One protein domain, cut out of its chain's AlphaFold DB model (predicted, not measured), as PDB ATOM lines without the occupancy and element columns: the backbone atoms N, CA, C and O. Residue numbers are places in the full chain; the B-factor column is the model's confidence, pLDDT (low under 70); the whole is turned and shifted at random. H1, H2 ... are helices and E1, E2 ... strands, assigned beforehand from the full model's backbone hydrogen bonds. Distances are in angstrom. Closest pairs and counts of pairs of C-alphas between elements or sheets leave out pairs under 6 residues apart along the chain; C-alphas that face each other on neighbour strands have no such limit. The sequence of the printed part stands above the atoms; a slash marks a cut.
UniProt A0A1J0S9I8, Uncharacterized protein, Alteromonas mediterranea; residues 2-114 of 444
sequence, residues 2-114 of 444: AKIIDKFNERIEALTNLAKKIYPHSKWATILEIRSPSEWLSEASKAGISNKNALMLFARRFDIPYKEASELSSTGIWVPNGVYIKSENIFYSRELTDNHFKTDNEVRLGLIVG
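What this domain is: This is residues 2 to 114 of the 444 residues of an uncharacterized protein of Alteromonas mediterranea (UniProt A0A1J0S9I8). A cluster of three helices, H1, H2 and H3, sits beside a small curled sheet of five strands, with H3 in between, packing on E5 and E1 of the sheet on one side and on H1 and H2 on the other. The short H4 grazes the sheet, between E4 and E5 along the chain. The printed part has 113 residues, with named elements in the order H1 H2 H3 E1 E2 E3 E4 H4 E5; the mixed sheet runs E1 E5 E4 E3 E2, and the class is mixed, helices and strands. The whole is compact, with a radius of gyration of the C-alphas of 14.8 A and spans of 41 by 33 by 20 A.

Where its parts are: Find C-alpha 2 at (-51.965, -31.021, -17.867); from there H1, residues 2 to 22, runs 30.6 A to C-alpha 22 at (-50.886, -27.041, -48.178). Next come H2, residues 37 to 46, 14.4 A long, and H3, residues 51 to 61, 15.4 A long. Then look for E1, residues 66 to 68, E2, residues 77 to 79, E3, residues 82 to 85, and E4, residues 90 to 93. H4 is residues 98 to 101, and E5, residues 108 to 113, runs 16.3 A to C-alpha 113 at (-37.972, -39.283, -44.135).

How they stand to each other: Begin at the strongly twisted sheet, curled like part of a barrel. E2, E3 and E4 form a meander, each strand the antiparallel neighbour of the one before, in two hairpins: N 84 and O 77 are 3.0 A apart, N 92 and O 83 2.8 A. E5 is staggered: residues 108 to 111 pair with E4, parallel, with N 110 and O 91 2.8 A apart, and residues 111 to 113 with E1, parallel, with N 113 and O 67 2.8 A apart. E4, H4 and E5 are a strand-helix-strand unit, two parallel neighbour strands with a helix between, its crossover right-handed; H4 only grazes the sheet with residues 99 to 101. H3 is on the sheet, over E5, at a height over the sheet of 8.9 A, and the two make two layers, a helix on one face of a sheet. H3 touches H2, with the closest C-alphas, Ala 44 and Ala 54, 6.3 A apart, at a steep tilt of 45 degrees, opposite ways. H1 touches H3 with residues 11 to 19 alone; the closest C-alphas, Leu 15 and Arg 61, are 6.5 A apart. H1 and H2 are close but not clearly touching. In H2 and H3 every O i to N i+4 pair is within hydrogen-bond range, in H1 16 of 17; H4 is too short for such a pair.

The domain as a whole: The C-alphas farthest apart, Ala 2 and Ser 74, are 43.1 A apart. The printed part has no cut; the one long link is H1 to H2, 14 residues. The mean pLDDT of the printed part is 72.0, with 40 residues under 70, among them residues 2 to 7, 72 to 83 and 96 to 108.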
ATOM      1  N   ALA A   2     -51.005 -31.910 -17.175       31.23
ATOM      2  CA  ALA A   2     -51.965 -31.021 -17.867       31.23
ATOM      3  C   ALA A   2     -51.312 -29.976 -18.810       31.23
ATOM      4  O   ALA A   2     -51.574 -29.984 -20.005       31.23
ATOM      5  N   LYS A   3     -50.322 -29.202 -18.330       35.75
ATOM      6  CA  LYS A   3     -49.599 -28.192 -19.143       35.75
ATOM      7  C   LYS A   3     -48.807 -28.737 -20.350       35.75
ATOM      8  O   LYS A   3     -48.415 -27.956 -21.212       35.75
ATOM      9  N   ILE A   4     -48.492 -30.036 -20.381       49.12
ATOM     10  CA  ILE A   4     -47.754 -30.677 -21.489       49.12
ATOM     11  C   ILE A   4     -48.740 -31.142 -22.568       49.12
ATOM     12  O   ILE A   4     -48.465 -30.982 -23.754       49.12
ATOM     13  N   ILE A   5     -49.907 -31.638 -22.147       53.53
ATOM     14  CA  ILE A   5     -51.005 -32.055 -23.028       53.53
ATOM     15  C   ILE A   5     -51.588 -30.840 -23.767       53.53
ATOM     16  O   ILE A   5     -51.768 -30.902 -24.980       53.53
ATOM     17  N   ASP A   6     -51.766 -29.706 -23.079       56.09
ATOM     18  CA  ASP A   6     -52.282 -28.474 -23.698       56.09
ATOM     19  C   ASP A   6     -51.355 -27.960 -24.817       56.09
ATOM     20  O   ASP A   6     -51.804 -27.661 -25.923       56.09
ATOM     21  N   LYS A   7     -50.032 -27.978 -24.591       64.50
ATOM     22  CA  LYS A   7     -49.032 -27.581 -25.602       64.50
ATOM     23  C   LYS A   7     -48.944 -28.542 -26.789       64.50
ATOM     24  O   LYS A   7     -48.609 -28.112 -27.892       64.50
ATOM     25  N   PHE A   8     -49.183 -29.836 -26.575       70.94
ATOM     26  CA  PHE A   8     -49.221 -30.821 -27.658       70.94
ATOM     27  C   PHE A   8     -50.440 -30.583 -28.555       70.94
ATOM     28  O   PHE A   8     -50.285 -30.462 -29.769       70.94
ATOM     29  N   ASN A   9     -51.620 -30.400 -27.956       70.88
ATOM     30  CA  ASN A   9     -52.866 -30.151 -28.681       70.88
ATOM     31  C   ASN A   9     -52.808 -28.852 -29.503       70.88
ATOM     32  O   ASN A   9     -53.126 -28.871 -30.691       70.88
ATOM     33  N   GLU A  10     -52.294 -27.756 -28.933       74.75
ATOM     34  CA  GLU A  10     -52.077 -26.492 -29.662       74.75
ATOM     35  C   GLU A  10     -51.115 -26.659 -30.856       74.75
ATOM     36  O   GLU A  10     -51.296 -26.077 -31.934       74.75
ATOM     37  N   ARG A  11     -50.060 -27.470 -30.694       77.69
ATOM     38  CA  ARG A  11     -49.094 -27.746 -31.768       77.69
ATOM     39  C   ARG A  11     -49.697 -28.614 -32.870       77.69
ATOM     40  O   ARG A  11     -49.432 -28.314 -34.037       77.69
ATOM     41  N   ILE A  12     -50.507 -29.613 -32.517       82.31
ATOM     42  CA  ILE A  12     -51.234 -30.493 -33.446       82.31
ATOM     43  C   ILE A  12     -52.318 -29.732 -34.213       82.31
ATOM     44  O   ILE A  12     -52.456 -29.916 -35.424       82.31
ATOM     45  N   GLU A  13     -53.049 -28.830 -33.563       79.56
ATOM     46  CA  GLU A  13     -54.042 -27.986 -34.230       79.56
ATOM     47  C   GLU A  13     -53.375 -27.078 -35.271       79.56
ATOM     48  O   GLU A  13     -53.778 -27.037 -36.437       79.56
ATOM     49  N   ALA A  14     -52.282 -26.414 -34.891       80.25
ATOM     50  CA  ALA A  14     -51.498 -25.598 -35.810       80.25
ATOM     51  C   ALA A  14     -50.884 -26.420 -36.960       80.25
ATOM     52  O   ALA A  14     -50.886 -25.960 -38.104       80.25
ATOM     53  N   LEU A  15     -50.393 -27.634 -36.676       84.06
ATOM     54  CA  LEU A  15     -49.888 -28.570 -37.685       84.06
ATOM     55  C   LEU A  15     -50.980 -28.931 -38.698       84.06
ATOM     56  O   LEU A  15     -50.761 -28.879 -39.905       84.06
ATOM     57  N   THR A  16     -52.170 -29.255 -38.203       80.88
ATOM     58  CA  THR A  16     -53.320 -29.652 -39.021       80.88
ATOM     59  C   THR A  16     -53.822 -28.487 -39.870       80.88
ATOM     60  O   THR A  16     -54.106 -28.657 -41.054       80.88
ATOM     61  N   ASN A  17     -53.862 -27.275 -39.313       80.94
ATOM     62  CA  ASN A  17     -54.212 -26.063 -40.054       80.94
ATOM     63  C   ASN A  17     -53.187 -25.735 -41.148       80.94
ATOM     64  O   ASN A  17     -53.569 -25.338 -42.250       80.94
ATOM     65  N   LEU A  18     -51.892 -25.930 -40.880       80.88
ATOM     66  CA  LEU A  18     -50.848 -25.809 -41.896       80.88
ATOM     67  C   LEU A  18     -51.036 -26.855 -43.004       80.88
ATOM     68  O   LEU A  18     -51.002 -26.515 -44.183       80.88
ATOM     69  N   ALA A  19     -51.293 -28.109 -42.636       79.88
ATOM     70  CA  ALA A  19     -51.480 -29.186 -43.594       79.88
ATOM     71  C   ALA A  19     -52.742 -28.982 -44.458       79.88
ATOM     72  O   ALA A  19     -52.677 -29.176 -45.667       79.88
ATOM     73  N   LYS A  20     -53.848 -28.471 -43.897       80.94
ATOM     74  CA  LYS A  20     -55.050 -28.051 -44.649       80.94
ATOM     75  C   LYS A  20     -54.777 -26.925 -45.649       80.94
ATOM     76  O   LYS A  20     -55.375 -26.910 -46.717       80.94
ATOM     77  N   LYS A  21     -53.876 -25.987 -45.330       79.81
ATOM     78  CA  LYS A  21     -53.471 -24.923 -46.268       79.81
ATOM     79  C   LYS A  21     -52.640 -25.463 -47.432       79.81
ATOM     80  O   LYS A  21     -52.798 -24.992 -48.551       79.81
ATOM     81  N   ILE A  22     -51.758 -26.426 -47.164       78.06
ATOM     82  CA  ILE A  22     -50.886 -27.041 -48.178       78.06
ATOM     83  C   ILE A  22     -51.673 -28.040 -49.044       78.06
ATOM     84  O   ILE A  22     -51.425 -28.138 -50.243       78.06
ATOM     85  N   TYR A  23     -52.652 -28.733 -48.456       79.69
ATOM     86  CA  TYR A  23     -53.494 -29.741 -49.106       79.69
ATOM     87  C   TYR A  23     -54.989 -29.381 -48.971       79.69
ATOM     88  O   TYR A  23     -55.720 -30.020 -48.210       79.69
ATOM     89  N   PRO A  24     -55.477 -28.356 -49.700       72.31
ATOM     90  CA  PRO A  24     -56.825 -27.802 -49.518       72.31
ATOM     91  C   PRO A  24     -57.959 -28.744 -49.947       72.31
ATOM     92  O   PRO A  24     -59.103 -28.556 -49.543       72.31
ATOM     93  N   HIS A  25     -57.656 -29.762 -50.754       74.56
ATOM     94  CA  HIS A  25     -58.629 -30.744 -51.246       74.56
ATOM     95  C   HIS A  25     -58.716 -32.009 -50.377       74.56
ATOM     96  O   HIS A  25     -59.535 -32.889 -50.645       74.56
ATOM     97  N   SER A  26     -57.888 -32.108 -49.337       73.06
ATOM     98  CA  SER A  26     -57.836 -33.258 -48.439       73.06
ATOM     99  C   SER A  26     -58.951 -33.215 -47.392       73.06
ATOM    100  O   SER A  26     -59.175 -32.194 -46.737       73.06
ATOM    101  N   LYS A  27     -59.644 -34.343 -47.193       68.62
ATOM    102  CA  LYS A  27     -60.680 -34.487 -46.159       68.62
ATOM    103  C   LYS A  27     -60.030 -34.887 -44.833       68.62
ATOM    104  O   LYS A  27     -59.585 -36.018 -44.690       68.62
ATOM    105  N   TRP A  28     -59.985 -33.960 -43.881       70.50
ATOM    106  CA  TRP A  28     -59.480 -34.198 -42.525       70.50
ATOM    107  C   TRP A  28     -60.627 -34.503 -41.565       70.50
ATOM    108  O   TRP A  28     -61.638 -33.796 -41.597       70.50
ATOM    109  N   ALA A  29     -60.452 -35.484 -40.676       63.69
ATOM    110  CA  ALA A  29     -61.344 -35.658 -39.534       63.69
ATOM    111  C   ALA A  29     -61.280 -34.443 -38.584       63.69
ATOM    112  O   ALA A  29     -60.348 -33.628 -38.615       63.69
ATOM    113  N   THR A  30     -62.316 -34.280 -37.764       59.56
ATOM    114  CA  THR A  30     -62.440 -33.170 -36.812       59.56
ATOM    115  C   THR A  30     -61.292 -33.217 -35.794       59.56
ATOM    116  O   THR A  30     -61.023 -34.256 -35.206       59.56
ATOM    117  N   ILE A  31     -60.625 -32.078 -35.565       56.75
ATOM    118  CA  ILE A  31     -59.357 -31.934 -34.805       56.75
ATOM    119  C   ILE A  31     -59.433 -32.458 -33.350       56.75
ATOM    120  O   ILE A  31     -58.404 -32.727 -32.739       56.75
ATOM    121  N   LEU A  32     -60.638 -32.642 -32.804       55.94
ATOM    122  CA  LEU A  32     -60.905 -32.931 -31.389       55.94
ATOM    123  C   LEU A  32     -60.424 -34.310 -30.891       55.94
ATOM    124  O   LEU A  32     -60.434 -34.537 -29.681       55.94
ATOM    125  N   GLU A  33     -60.008 -35.220 -31.775       59.09
ATOM    126  CA  GLU A  33     -59.742 -36.619 -31.402       59.09
ATOM    127  C   GLU A  33     -58.263 -37.034 -31.400       59.09
ATOM    128  O   GLU A  33     -57.956 -38.103 -30.884       59.09
ATOM    129  N   ILE A  34     -57.332 -36.209 -31.899       66.44
ATOM    130  CA  ILE A  34     -55.919 -36.604 -32.034       66.44
ATOM    131  C   ILE A  34     -55.167 -36.399 -30.712       66.44
ATOM    132  O   ILE A  34     -54.901 -35.269 -30.305       66.44
ATOM    133  N   ARG A  35     -54.783 -37.499 -30.063       67.00
ATOM    134  CA  ARG A  35     -54.072 -37.547 -28.774       67.00
ATOM    135  C   ARG A  35     -52.639 -38.058 -28.877       67.00
ATOM    136  O   ARG A  35     -51.912 -37.999 -27.887       67.00
ATOM    137  N   SER A  36     -52.213 -38.533 -30.048       71.50
ATOM    138  CA  SER A  36     -50.865 -39.069 -30.251       71.50
ATOM    139  C   SER A  36     -50.278 -38.749 -31.637       71.50
ATOM    140  O   SER A  36     -51.014 -38.473 -32.590       71.50
ATOM    141  N   PRO A  37     -48.937 -38.782 -31.787       73.19
ATOM    142  CA  PRO A  37     -48.284 -38.605 -33.085       73.19
ATOM    143  C   PRO A  37     -48.715 -39.631 -34.144       73.19
ATOM    144  O   PRO A  37     -48.869 -39.286 -35.315       73.19
ATOM    145  N   SER A  38     -48.939 -40.884 -33.738       73.25
ATOM    146  CA  SER A  38     -49.375 -41.971 -34.625       73.25
ATOM    147  C   SER A  38     -50.799 -41.758 -35.141       73.25
ATOM    148  O   SER A  38     -51.060 -41.987 -36.324       73.25
ATOM    149  N   GLU A  39     -51.703 -41.256 -34.298       77.19
ATOM    150  CA  GLU A  39     -53.053 -40.861 -34.712       77.19
ATOM    151  C   GLU A  39     -53.012 -39.739 -35.752       77.19
ATOM    152  O   GLU A  39     -53.688 -39.832 -36.777       77.19
ATOM    153  N   TRP A  40     -52.160 -38.724 -35.558       82.50
ATOM    154  CA  TRP A  40     -52.021 -37.643 -36.536       82.50
ATOM    155  C   TRP A  40     -51.509 -38.140 -37.895       82.50
ATOM    156  O   TRP A  40     -52.033 -37.747 -38.938       82.50
ATOM    157  N   LEU A  41     -50.506 -39.024 -37.900       81.62
ATOM    158  CA  LEU A  41     -49.960 -39.604 -39.134       81.62
ATOM    159  C   LEU A  41     -50.986 -40.492 -39.855       81.62
ATOM    160  O   LEU A  41     -51.056 -40.476 -41.085       81.62
ATOM    161  N   SER A  42     -51.818 -41.219 -39.104       81.81
ATOM    162  CA  SER A  42     -52.935 -42.001 -39.647       81.81
ATOM    163  C   SER A  42     -53.971 -41.103 -40.327       81.81
ATOM    164  O   SER A  42     -54.378 -41.371 -41.459       81.81
ATOM    165  N   GLU A  43     -54.343 -39.987 -39.695       81.75
ATOM    166  CA  GLU A  43     -55.263 -39.012 -40.287       81.75
ATOM    167  C   GLU A  43     -54.675 -38.317 -41.519       81.75
ATOM    168  O   GLU A  43     -55.364 -38.173 -42.528       81.75
ATOM    169  N   ALA A  44     -53.388 -37.957 -41.499       81.81
ATOM    170  CA  ALA A  44     -52.706 -37.409 -42.671       81.81
ATOM    171  C   ALA A  44     -52.719 -38.400 -43.853       81.81
ATOM    172  O   ALA A  44     -52.972 -38.005 -44.992       81.81
ATOM    173  N   SER A  45     -52.520 -39.691 -43.574       81.50
ATOM    174  CA  SER A  45     -52.612 -40.761 -44.573       81.50
ATOM    175  C   SER A  45     -54.030 -40.889 -45.149       81.50
ATOM    176  O   SER A  45     -54.202 -40.878 -46.369       81.50
ATOM    177  N   LYS A  46     -55.071 -40.900 -44.299       82.56
ATOM    178  CA  LYS A  46     -56.488 -40.892 -44.735       82.56
ATOM    179  C   LYS A  46     -56.840 -39.652 -45.559       82.56
ATOM    180  O   LYS A  46     -57.643 -39.727 -46.486       82.56
ATOM    181  N   ALA A  47     -56.208 -38.525 -45.245       80.44
ATOM    182  CA  ALA A  47     -56.323 -37.265 -45.966       80.44
ATOM    183  C   ALA A  47     -55.555 -37.262 -47.311       80.44
ATOM    184  O   ALA A  47     -55.605 -36.270 -48.042       80.44
ATOM    185  N   GLY A  48     -54.871 -38.356 -47.668       78.12
ATOM    186  CA  GLY A  48     -54.150 -38.523 -48.932       78.12
ATOM    187  C   GLY A  48     -52.746 -37.913 -48.945       78.12
ATOM    188  O   GLY A  48     -52.173 -37.715 -50.016       78.12
ATOM    189  N   ILE A  49     -52.182 -37.590 -47.780       81.12
ATOM    190  CA  ILE A  49     -50.823 -37.056 -47.659       81.12
ATOM    191  C   ILE A  49     -49.846 -38.225 -47.581       81.12
ATOM    192  O   ILE A  49     -50.008 -39.134 -46.769       81.12
ATOM    193  N   SER A  50     -48.803 -38.195 -48.415       79.62
ATOM    194  CA  SER A  50     -47.763 -39.223 -48.380       79.62
ATOM    195  C   SER A  50     -47.071 -39.257 -47.016       79.62
ATOM    196  O   SER A  50     -46.840 -38.215 -46.398       79.62
ATOM    197  N   ASN A  51     -46.672 -40.450 -46.568       77.56
ATOM    198  CA  ASN A  51     -45.979 -40.621 -45.289       77.56
ATOM    199  C   ASN A  51     -44.724 -39.728 -45.194       77.56
ATOM    200  O   ASN A  51     -44.488 -39.091 -44.172       77.56
ATOM    201  N   LYS A  52     -43.980 -39.586 -46.304       79.38
ATOM    202  CA  LYS A  52     -42.842 -38.661 -46.416       79.38
ATOM    203  C   LYS A  52     -43.241 -37.225 -46.048       79.38
ATOM    204  O   LYS A  52     -42.641 -36.613 -45.168       79.38
ATOM    205  N   ASN A  53     -44.273 -36.688 -46.696       79.12
ATOM    206  CA  ASN A  53     -44.694 -35.304 -46.484       79.12
ATOM    207  C   ASN A  53     -45.314 -35.096 -45.095       79.12
ATOM    208  O   ASN A  53     -45.100 -34.049 -44.483       79.12
ATOM    209  N   ALA A  54     -46.044 -36.091 -44.587       82.12
ATOM    210  CA  ALA A  54     -46.627 -36.059 -43.251       82.12
ATOM    211  C   ALA A  54     -45.535 -35.992 -42.169       82.12
ATOM    212  O   ALA A  54     -45.562 -35.095 -41.326       82.12
ATOM    213  N   LEU A  55     -44.524 -36.863 -42.245       81.19
ATOM    214  CA  LEU A  55     -43.400 -36.892 -41.306       81.19
ATOM    215  C   LEU A  55     -42.550 -35.614 -41.361       81.19
ATOM    216  O   LEU A  55     -42.144 -35.119 -40.314       81.19
ATOM    217  N   MET A  56     -42.330 -35.023 -42.544       81.06
ATOM    218  CA  MET A  56     -41.625 -33.735 -42.657       81.06
ATOM    219  C   MET A  56     -42.385 -32.591 -41.986       81.06
ATOM    220  O   MET A  56     -41.786 -31.788 -41.270       81.06
ATOM    221  N   LEU A  57     -43.697 -32.490 -42.227       80.50
ATOM    222  CA  LEU A  57     -44.532 -31.459 -41.605       80.50
ATOM    223  C   LEU A  57     -44.551 -31.621 -40.086       80.50
ATOM    224  O   LEU A  57     -44.407 -30.636 -39.359       80.50
ATOM    225  N   PHE A  58     -44.666 -32.865 -39.624       83.50
ATOM    226  CA  PHE A  58     -44.635 -33.201 -38.212       83.50
ATOM    227  C   PHE A  58     -43.283 -32.831 -37.580       83.50
ATOM    228  O   PHE A  58     -43.238 -32.044 -36.637       83.50
ATOM    229  N   ALA A  59     -42.170 -33.311 -38.140       83.44
ATOM    230  CA  ALA A  59     -40.830 -33.062 -37.617       83.44
ATOM    231  C   ALA A  59     -40.499 -31.563 -37.551       83.44
ATOM    232  O   ALA A  59     -40.027 -31.079 -36.524       83.44
ATOM    233  N   ARG A  60     -40.848 -30.798 -38.599       81.25
ATOM    234  CA  ARG A  60     -40.683 -29.336 -38.620       81.25
ATOM    235  C   ARG A  60     -41.481 -28.631 -37.533       81.25
ATOM    236  O   ARG A  60     -40.992 -27.672 -36.951       81.25
ATOM    237  N   ARG A  61     -42.718 -29.060 -37.270       82.44
ATOM    238  CA  ARG A  61     -43.574 -28.401 -36.274       82.44
ATOM    239  C   ARG A  61     -43.140 -28.682 -34.837       82.44
ATOM    240  O   ARG A  61     -43.415 -27.866 -33.957       82.44
ATOM    241  N   PHE A  62     -42.498 -29.822 -34.609       80.00
ATOM    242  CA  PHE A  62     -42.036 -30.269 -33.297       80.00
ATOM    243  C   PHE A  62     -40.527 -30.081 -33.077       80.00
ATOM    244  O   PHE A  62     -40.008 -30.576 -32.082       80.00
ATOM    245  N   ASP A  63     -39.837 -29.349 -33.960       81.75
ATOM    246  CA  ASP A  63     -38.390 -29.086 -33.894       81.75
ATOM    247  C   ASP A  63     -37.527 -30.368 -33.831       81.75
ATOM    248  O   ASP A  63     -36.439 -30.395 -33.238       81.75
ATOM    249  N   ILE A  64     -38.011 -31.443 -34.461       83.69
ATOM    250  CA  ILE A  64     -37.315 -32.727 -34.578       83.69
ATOM    251  C   ILE A  64     -36.388 -32.649 -35.804       83.69
ATOM    252  O   ILE A  64     -36.875 -32.416 -36.917       83.69
ATOM    253  N   PRO A  65     -35.063 -32.837 -35.649       85.75
ATOM    254  CA  PRO A  65     -34.142 -32.921 -36.782       85.75
ATOM    255  C   PRO A  65     -34.575 -34.030 -37.739       85.75
ATOM    256  O   PRO A  65     -34.951 -35.106 -37.292       85.75
ATOM    257  N   TYR A  66     -34.507 -33.824 -39.051       88.06
ATOM    258  CA  TYR A  66     -34.859 -34.875 -40.005       88.06
ATOM    259  C   TYR A  66     -33.956 -34.839 -41.240       88.06
ATOM    260  O   TYR A  66     -33.425 -33.781 -41.577       88.06
ATOM    261  N   LYS A  67     -33.772 -35.994 -41.889       87.06
ATOM    262  CA  LYS A  67     -33.007 -36.152 -43.139       87.06
ATOM    263  C   LYS A  67     -33.730 -37.069 -44.107       87.06
ATOM    264  O   LYS A  67     -34.436 -37.984 -43.685       87.06
ATOM    265  N   GLU A  68     -33.557 -36.833 -45.402       84.75
ATOM    266  CA  GLU A  68     -34.119 -37.740 -46.401       84.75
ATOM    267  C   GLU A  68     -33.308 -39.037 -46.483       84.75
ATOM    268  O   GLU A  68     -32.083 -39.024 -46.391       84.75
ATOM    269  N   ALA A  69     -33.973 -40.172 -46.711       76.81
ATOM    270  CA  ALA A  69     -33.298 -41.465 -46.866       76.81
ATOM    271  C   ALA A  69     -32.216 -41.453 -47.971       76.81
ATOM    272  O   ALA A  69     -31.200 -42.137 -47.856       76.81
ATOM    273  N   SER A  70     -32.408 -40.640 -49.016       77.81
ATOM    274  CA  SER A  70     -31.455 -40.410 -50.111       77.81
ATOM    275  C   SER A  70     -30.176 -39.684 -49.680       77.81
ATOM    276  O   SER A  70     -29.128 -39.912 -50.275       77.81
ATOM    277  N   GLU A  71     -30.227 -38.846 -48.644       77.19
ATOM    278  CA  GLU A  71     -29.071 -38.103 -48.112       77.19
ATOM    279  C   GLU A  71     -28.194 -38.972 -47.192       77.19
ATOM    280  O   GLU A  71     -27.064 -38.614 -46.848       77.19
ATOM    281  N   LEU A  72     -28.720 -40.128 -46.783       69.88
ATOM    282  CA  LEU A  72     -28.137 -40.999 -45.763       69.88
ATOM    283  C   LEU A  72     -27.394 -42.208 -46.347       69.88
ATOM    284  O   LEU A  72     -26.718 -42.932 -45.617       69.88
ATOM    285  N   SER A  73     -27.490 -42.442 -47.659       61.94
ATOM    286  CA  SER A  73     -27.033 -43.680 -48.311       61.94
ATOM    287  C   SER A  73     -25.535 -43.977 -48.169       61.94
ATOM    288  O   SER A  73     -25.120 -45.107 -48.401       61.94
ATOM    289  N   SER A  74     -24.723 -42.987 -47.791       59.00
ATOM    290  CA  SER A  74     -23.270 -43.118 -47.619       59.00
ATOM    291  C   SER A  74     -22.733 -42.395 -46.378       59.00
ATOM    292  O   SER A  74     -21.545 -42.084 -46.314       59.00
ATOM    293  N   THR A  75     -23.592 -42.071 -45.409       57.12
ATOM    294  CA  THR A  75     -23.210 -41.302 -44.218       57.12
ATOM    295  C   THR A  75     -23.585 -42.036 -42.934       57.12
ATOM    296  O   THR A  75     -24.598 -42.725 -42.869       57.12
ATOM    297  N   GLY A  76     -22.755 -41.875 -41.900       58.34
ATOM    298  CA  GLY A  76     -23.024 -42.406 -40.564       58.34
ATOM    299  C   GLY A  76     -22.900 -43.929 -40.421       58.34
ATOM    300  O   GLY A  76     -22.421 -44.634 -41.305       58.34
ATOM    301  N   ILE A  77     -23.304 -44.422 -39.252       63.22
ATOM    302  CA  ILE A  77     -23.321 -45.844 -38.894       63.22
ATOM    303  C   ILE A  77     -24.771 -46.325 -38.972       63.22
ATOM    304  O   ILE A  77     -25.608 -45.908 -38.167       63.22
ATOM    305  N   TRP A  78     -25.074 -47.176 -39.953       58.56
ATOM    306  CA  TRP A  78     -26.410 -47.739 -40.147       58.56
ATOM    307  C   TRP A  78     -26.694 -48.865 -39.153       58.56
ATOM    308  O   TRP A  78     -25.889 -49.775 -38.967       58.56
ATOM    309  N   VAL A  79     -27.884 -48.823 -38.561       54.75
ATOM    310  CA  VAL A  79     -28.451 -49.880 -37.716       54.75
ATOM    311  C   VAL A  79     -29.872 -50.193 -38.208       54.75
ATOM    312  O   VAL A  79     -30.436 -49.413 -38.980       54.75
ATOM    313  N   PRO A  80     -30.499 -51.304 -37.786       53.88
ATOM    314  CA  PRO A  80     -31.815 -51.705 -38.301       53.88
ATOM    315  C   PRO A  80     -32.890 -50.606 -38.231       53.88
ATOM    316  O   PRO A  80     -33.667 -50.439 -39.171       53.88
ATOM    317  N   ASN A  81     -32.854 -49.788 -37.175       56.81
ATOM    318  CA  ASN A  81     -33.885 -48.788 -36.887       56.81
ATOM    319  C   ASN A  81     -33.501 -47.365 -37.313       56.81
ATOM    320  O   ASN A  81     -34.254 -46.436 -37.041       56.81
ATOM    321  N   GLY A  82     -32.353 -47.160 -37.970       67.25
ATOM    322  CA  GLY A  82     -31.902 -45.809 -38.297       67.25
ATOM    323  C   GLY A  82     -30.428 -45.680 -38.659       67.25
ATOM    324  O   GLY A  82     -29.764 -46.650 -39.018       67.25
ATOM    325  N   VAL A  83     -29.905 -44.465 -38.549       69.62
ATOM    326  CA  VAL A  83     -28.493 -44.160 -38.794       69.62
ATOM    327  C   VAL A  83     -27.987 -43.137 -37.787       69.62
ATOM    328  O   VAL A  83     -28.630 -42.115 -37.543       69.62
ATOM    329  N   TYR A  84     -26.828 -43.405 -37.188       73.06
ATOM    330  CA  TYR A  84     -26.154 -42.446 -36.318       73.06
ATOM    331  C   TYR A  84     -25.134 -41.625 -37.102       73.06
ATOM    332  O   TYR A  84     -24.232 -42.188 -37.727       73.06
ATOM    333  N   ILE A  85     -25.227 -40.298 -37.026       71.19
ATOM    334  CA  ILE A  85     -24.269 -39.385 -37.654       71.19
ATOM    335  C   ILE A  85     -23.429 -38.714 -36.567       71.19
ATOM    336  O   ILE A  85     -23.864 -37.771 -35.907       71.19
ATOM    337  N   LYS A  86     -22.187 -39.187 -36.409       65.12
ATOM    338  CA  LYS A  86     -21.255 -38.725 -35.367       65.12
ATOM    339  C   LYS A  86     -20.946 -37.228 -35.445       65.12
ATOM    340  O   LYS A  86     -20.863 -36.581 -34.410       65.12
ATOM    341  N   SER A  87     -20.796 -36.674 -36.649       74.44
ATOM    342  CA  SER A  87     -20.509 -35.242 -36.844       74.44
ATOM    343  C   SER A  87     -21.635 -34.328 -36.363       74.44
ATOM    344  O   SER A  87     -21.393 -33.162 -36.079       74.44
ATOM    345  N   GLU A  88     -22.858 -34.850 -36.283       73.81
ATOM    346  CA  GLU A  88     -24.044 -34.110 -35.850       73.81
ATOM    347  C   GLU A  88     -24.444 -34.476 -34.418       73.81
ATOM    348  O   GLU A  88     -25.205 -33.751 -33.789       73.81
ATOM    349  N   ASN A  89     -23.909 -35.583 -33.895       70.94
ATOM    350  CA  ASN A  89     -24.332 -36.215 -32.651       70.94
ATOM    351  C   ASN A  89     -25.854 -36.489 -32.611       70.94
ATOM    352  O   ASN A  89     -26.521 -36.292 -31.592       70.94
ATOM    353  N   ILE A  90     -26.408 -36.936 -33.746       75.19
ATOM    354  CA  ILE A  90     -27.840 -37.225 -33.927       75.19
ATOM    355  C   ILE A  90     -28.023 -38.659 -34.420       75.19
ATOM    356  O   ILE A  90     -27.348 -39.107 -35.353       75.19
ATOM    357  N   PHE A  91     -28.971 -39.372 -33.813       76.75
ATOM    358  CA  PHE A  91     -29.478 -40.637 -34.340       76.75
ATOM    359  C   PHE A  91     -30.772 -40.396 -35.116       76.75
ATOM    360  O   PHE A  91     -31.772 -39.986 -34.532       76.75
ATOM    361  N   TYR A  92     -30.760 -40.656 -36.422       80.50
ATOM    362  CA  TYR A  92     -31.930 -40.548 -37.284       80.50
ATOM    363  C   TYR A  92     -32.692 -41.876 -37.305       80.50
ATOM    364  O   TYR A  92     -32.224 -42.849 -37.894       80.50
ATOM    365  N   SER A  93     -33.856 -41.914 -36.660       77.81
ATOM    366  CA  SER A  93     -34.745 -43.074 -36.553       77.81
ATOM    367  C   SER A  93     -35.633 -43.237 -37.788       77.81
ATOM    368  O   SER A  93     -36.090 -42.253 -38.363       77.81
ATOM    369  N   ARG A  94     -35.941 -44.479 -38.166       74.62
ATOM    370  CA  ARG A  94     -36.946 -44.806 -39.194       74.62
ATOM    371  C   ARG A  94     -38.382 -44.603 -38.706       74.62
ATOM    372  O   ARG A  94     -39.278 -44.424 -39.523       74.62
ATOM    373  N   GLU A  95     -38.590 -44.618 -37.391       74.69
ATOM    374  CA  GLU A  95     -39.907 -44.514 -36.760       74.69
ATOM    375  C   GLU A  95     -39.972 -43.344 -35.777       74.69
ATOM    376  O   GLU A  95     -39.022 -43.074 -35.035       74.69
ATOM    377  N   LEU A  96     -41.125 -42.674 -35.747       67.44
ATOM    378  CA  LEU A  96     -41.423 -41.629 -34.778       67.44
ATOM    379  C   LEU A  96     -41.836 -42.264 -33.444       67.44
ATOM    380  O   LEU A  96     -42.800 -43.020 -33.377       67.44
ATOM    381  N   THR A  97     -41.123 -41.918 -32.377       69.00
ATOM    382  CA  THR A  97     -41.357 -42.414 -31.009       69.00
ATOM    383  C   THR A  97     -41.405 -41.260 -30.013       69.00
ATOM    384  O   THR A  97     -40.843 -40.195 -30.277       69.00
ATOM    385  N   ASP A  98     -41.982 -41.485 -28.831       64.44
ATOM    386  CA  ASP A  98     -42.094 -40.467 -27.773       64.44
ATOM    387  C   ASP A  98     -40.740 -39.882 -27.330       64.44
ATOM    388  O   ASP A  98     -40.654 -38.758 -26.832       64.44
ATOM    389  N   ASN A  99     -39.648 -40.616 -27.544       62.62
ATOM    390  CA  ASN A  99     -38.308 -40.150 -27.202       62.62
ATOM    391  C   ASN A  99     -37.834 -38.975 -28.074       62.62
ATOM    392  O   ASN A  99     -36.957 -38.235 -27.637       62.62
ATOM    393  N   HIS A 100     -38.428 -38.745 -29.250       69.12
ATOM    394  CA  HIS A 100     -38.101 -37.592 -30.102       69.12
ATOM    395  C   HIS A 100     -38.494 -36.249 -29.471       69.12
ATOM    396  O   HIS A 100     -38.009 -35.204 -29.897       69.12
ATOM    397  N   PHE A 101     -39.353 -36.269 -28.448       66.62
ATOM    398  CA  PHE A 101     -39.814 -35.074 -27.744       66.62
ATOM    399  C   PHE A 101     -39.031 -34.791 -26.454       66.62
ATOM    400  O   PHE A 101     -39.319 -33.808 -25.770       66.62
ATOM    401  N   LYS A 102     -38.052 -35.635 -26.100       67.44
ATOM    402  CA  LYS A 102     -37.191 -35.436 -24.928       67.44
ATOM    403  C   LYS A 102     -35.999 -34.556 -25.307       67.44
ATOM    404  O   LYS A 102     -35.267 -34.870 -26.241       67.44
ATOM    405  N   THR A 103     -35.798 -33.463 -24.575       55.75
ATOM    406  CA  THR A 103     -34.707 -32.498 -24.813       55.75
ATOM    407  C   THR A 103     -33.437 -32.788 -24.020       55.75
ATOM    408  O   THR A 103     -32.398 -32.225 -24.346       55.75
ATOM    409  N   ASP A 104     -33.499 -33.675 -23.025       55.22
ATOM    410  CA  ASP A 104     -32.446 -33.827 -22.006       55.22
ATOM    411  C   ASP A 104     -31.465 -34.979 -22.308       55.22
ATOM    412  O   ASP A 104     -30.728 -35.426 -21.434       55.22
ATOM    413  N   ASN A 105     -31.458 -35.485 -23.545       54.50
ATOM    414  CA  ASN A 105     -30.599 -36.599 -23.947       54.50
ATOM    415  C   ASN A 105     -29.254 -36.095 -24.504       54.50
ATOM    416  O   ASN A 105     -29.230 -35.200 -25.347       54.50
ATOM    417  N   GLU A 106     -28.148 -36.745 -24.121       54.00
ATOM    418  CA  GLU A 106     -26.802 -36.480 -24.669       54.00
ATOM    419  C   GLU A 106     -26.698 -36.747 -26.184       54.00
ATOM    420  O   GLU A 106     -25.877 -36.139 -26.872       54.00
ATOM    421  N   VAL A 107     -27.548 -37.633 -26.715       52.19
ATOM    422  CA  VAL A 107     -27.722 -37.880 -28.153       52.19
ATOM    423  C   VAL A 107     -29.132 -37.462 -28.551       52.19
ATOM    424  O   VAL A 107     -30.123 -37.986 -28.036       52.19
ATOM    425  N   ARG A 108     -29.232 -36.524 -29.496       67.06
ATOM    426  CA  ARG A 108     -30.523 -36.026 -29.981       67.06
ATOM    427  C   ARG A 108     -31.108 -37.004 -31.003       67.06
ATOM    428  O   ARG A 108     -30.392 -37.543 -31.845       67.06
ATOM    429  N   LEU A 109     -32.417 -37.236 -30.934       72.75
ATOM    430  CA  LEU A 109     -33.129 -38.098 -31.880       72.75
ATOM    431  C   LEU A 109     -33.687 -37.270 -33.037       72.75
ATOM    432  O   LEU A 109     -34.385 -36.280 -32.822       72.75
ATOM    433  N   GLY A 110     -33.358 -37.684 -34.257       80.19
ATOM    434  CA  GLY A 110     -33.912 -37.167 -35.499       80.19
ATOM    435  C   GLY A 110     -34.692 -38.238 -36.261       80.19
ATOM    436  O   GLY A 110     -34.724 -39.395 -35.857       80.19
ATOM    437  N   LEU A 111     -35.302 -37.869 -37.384       83.38
ATOM    438  CA  LEU A 111     -36.184 -38.735 -38.166       83.38
ATOM    439  C   LEU A 111     -35.679 -38.917 -39.605       83.38
ATOM    440  O   LEU A 111     -35.319 -37.948 -40.277       83.38
ATOM    441  N   ILE A 112     -35.677 -40.152 -40.099       81.88
ATOM    442  CA  ILE A 112     -35.470 -40.462 -41.514       81.88
ATOM    443  C   ILE A 112     -36.799 -40.296 -42.236       81.88
ATOM    444  O   ILE A 112     -37.817 -40.852 -41.831       81.88
ATOM    445  N   VAL A 113     -36.781 -39.549 -43.335       82.38
ATOM    446  CA  VAL A 113     -37.972 -39.283 -44.135       82.38
ATOM    447  C   VAL A 113     -37.819 -39.874 -45.536       82.38
ATOM    448  O   VAL A 113     -36.804 -39.676 -46.204       82.38
ATOM    449  N   GLY A 114     -38.855 -40.567 -46.009       72.88
ATOM    450  CA  GLY A 114     -38.885 -41.216 -47.321       72.88
ATOM    451  C   GLY A 114     -38.596 -42.714 -47.255       72.88
ATOM    452  O   GLY A 114     -38.344 -43.266 -46.186       72.88
TER     453      GLY A 114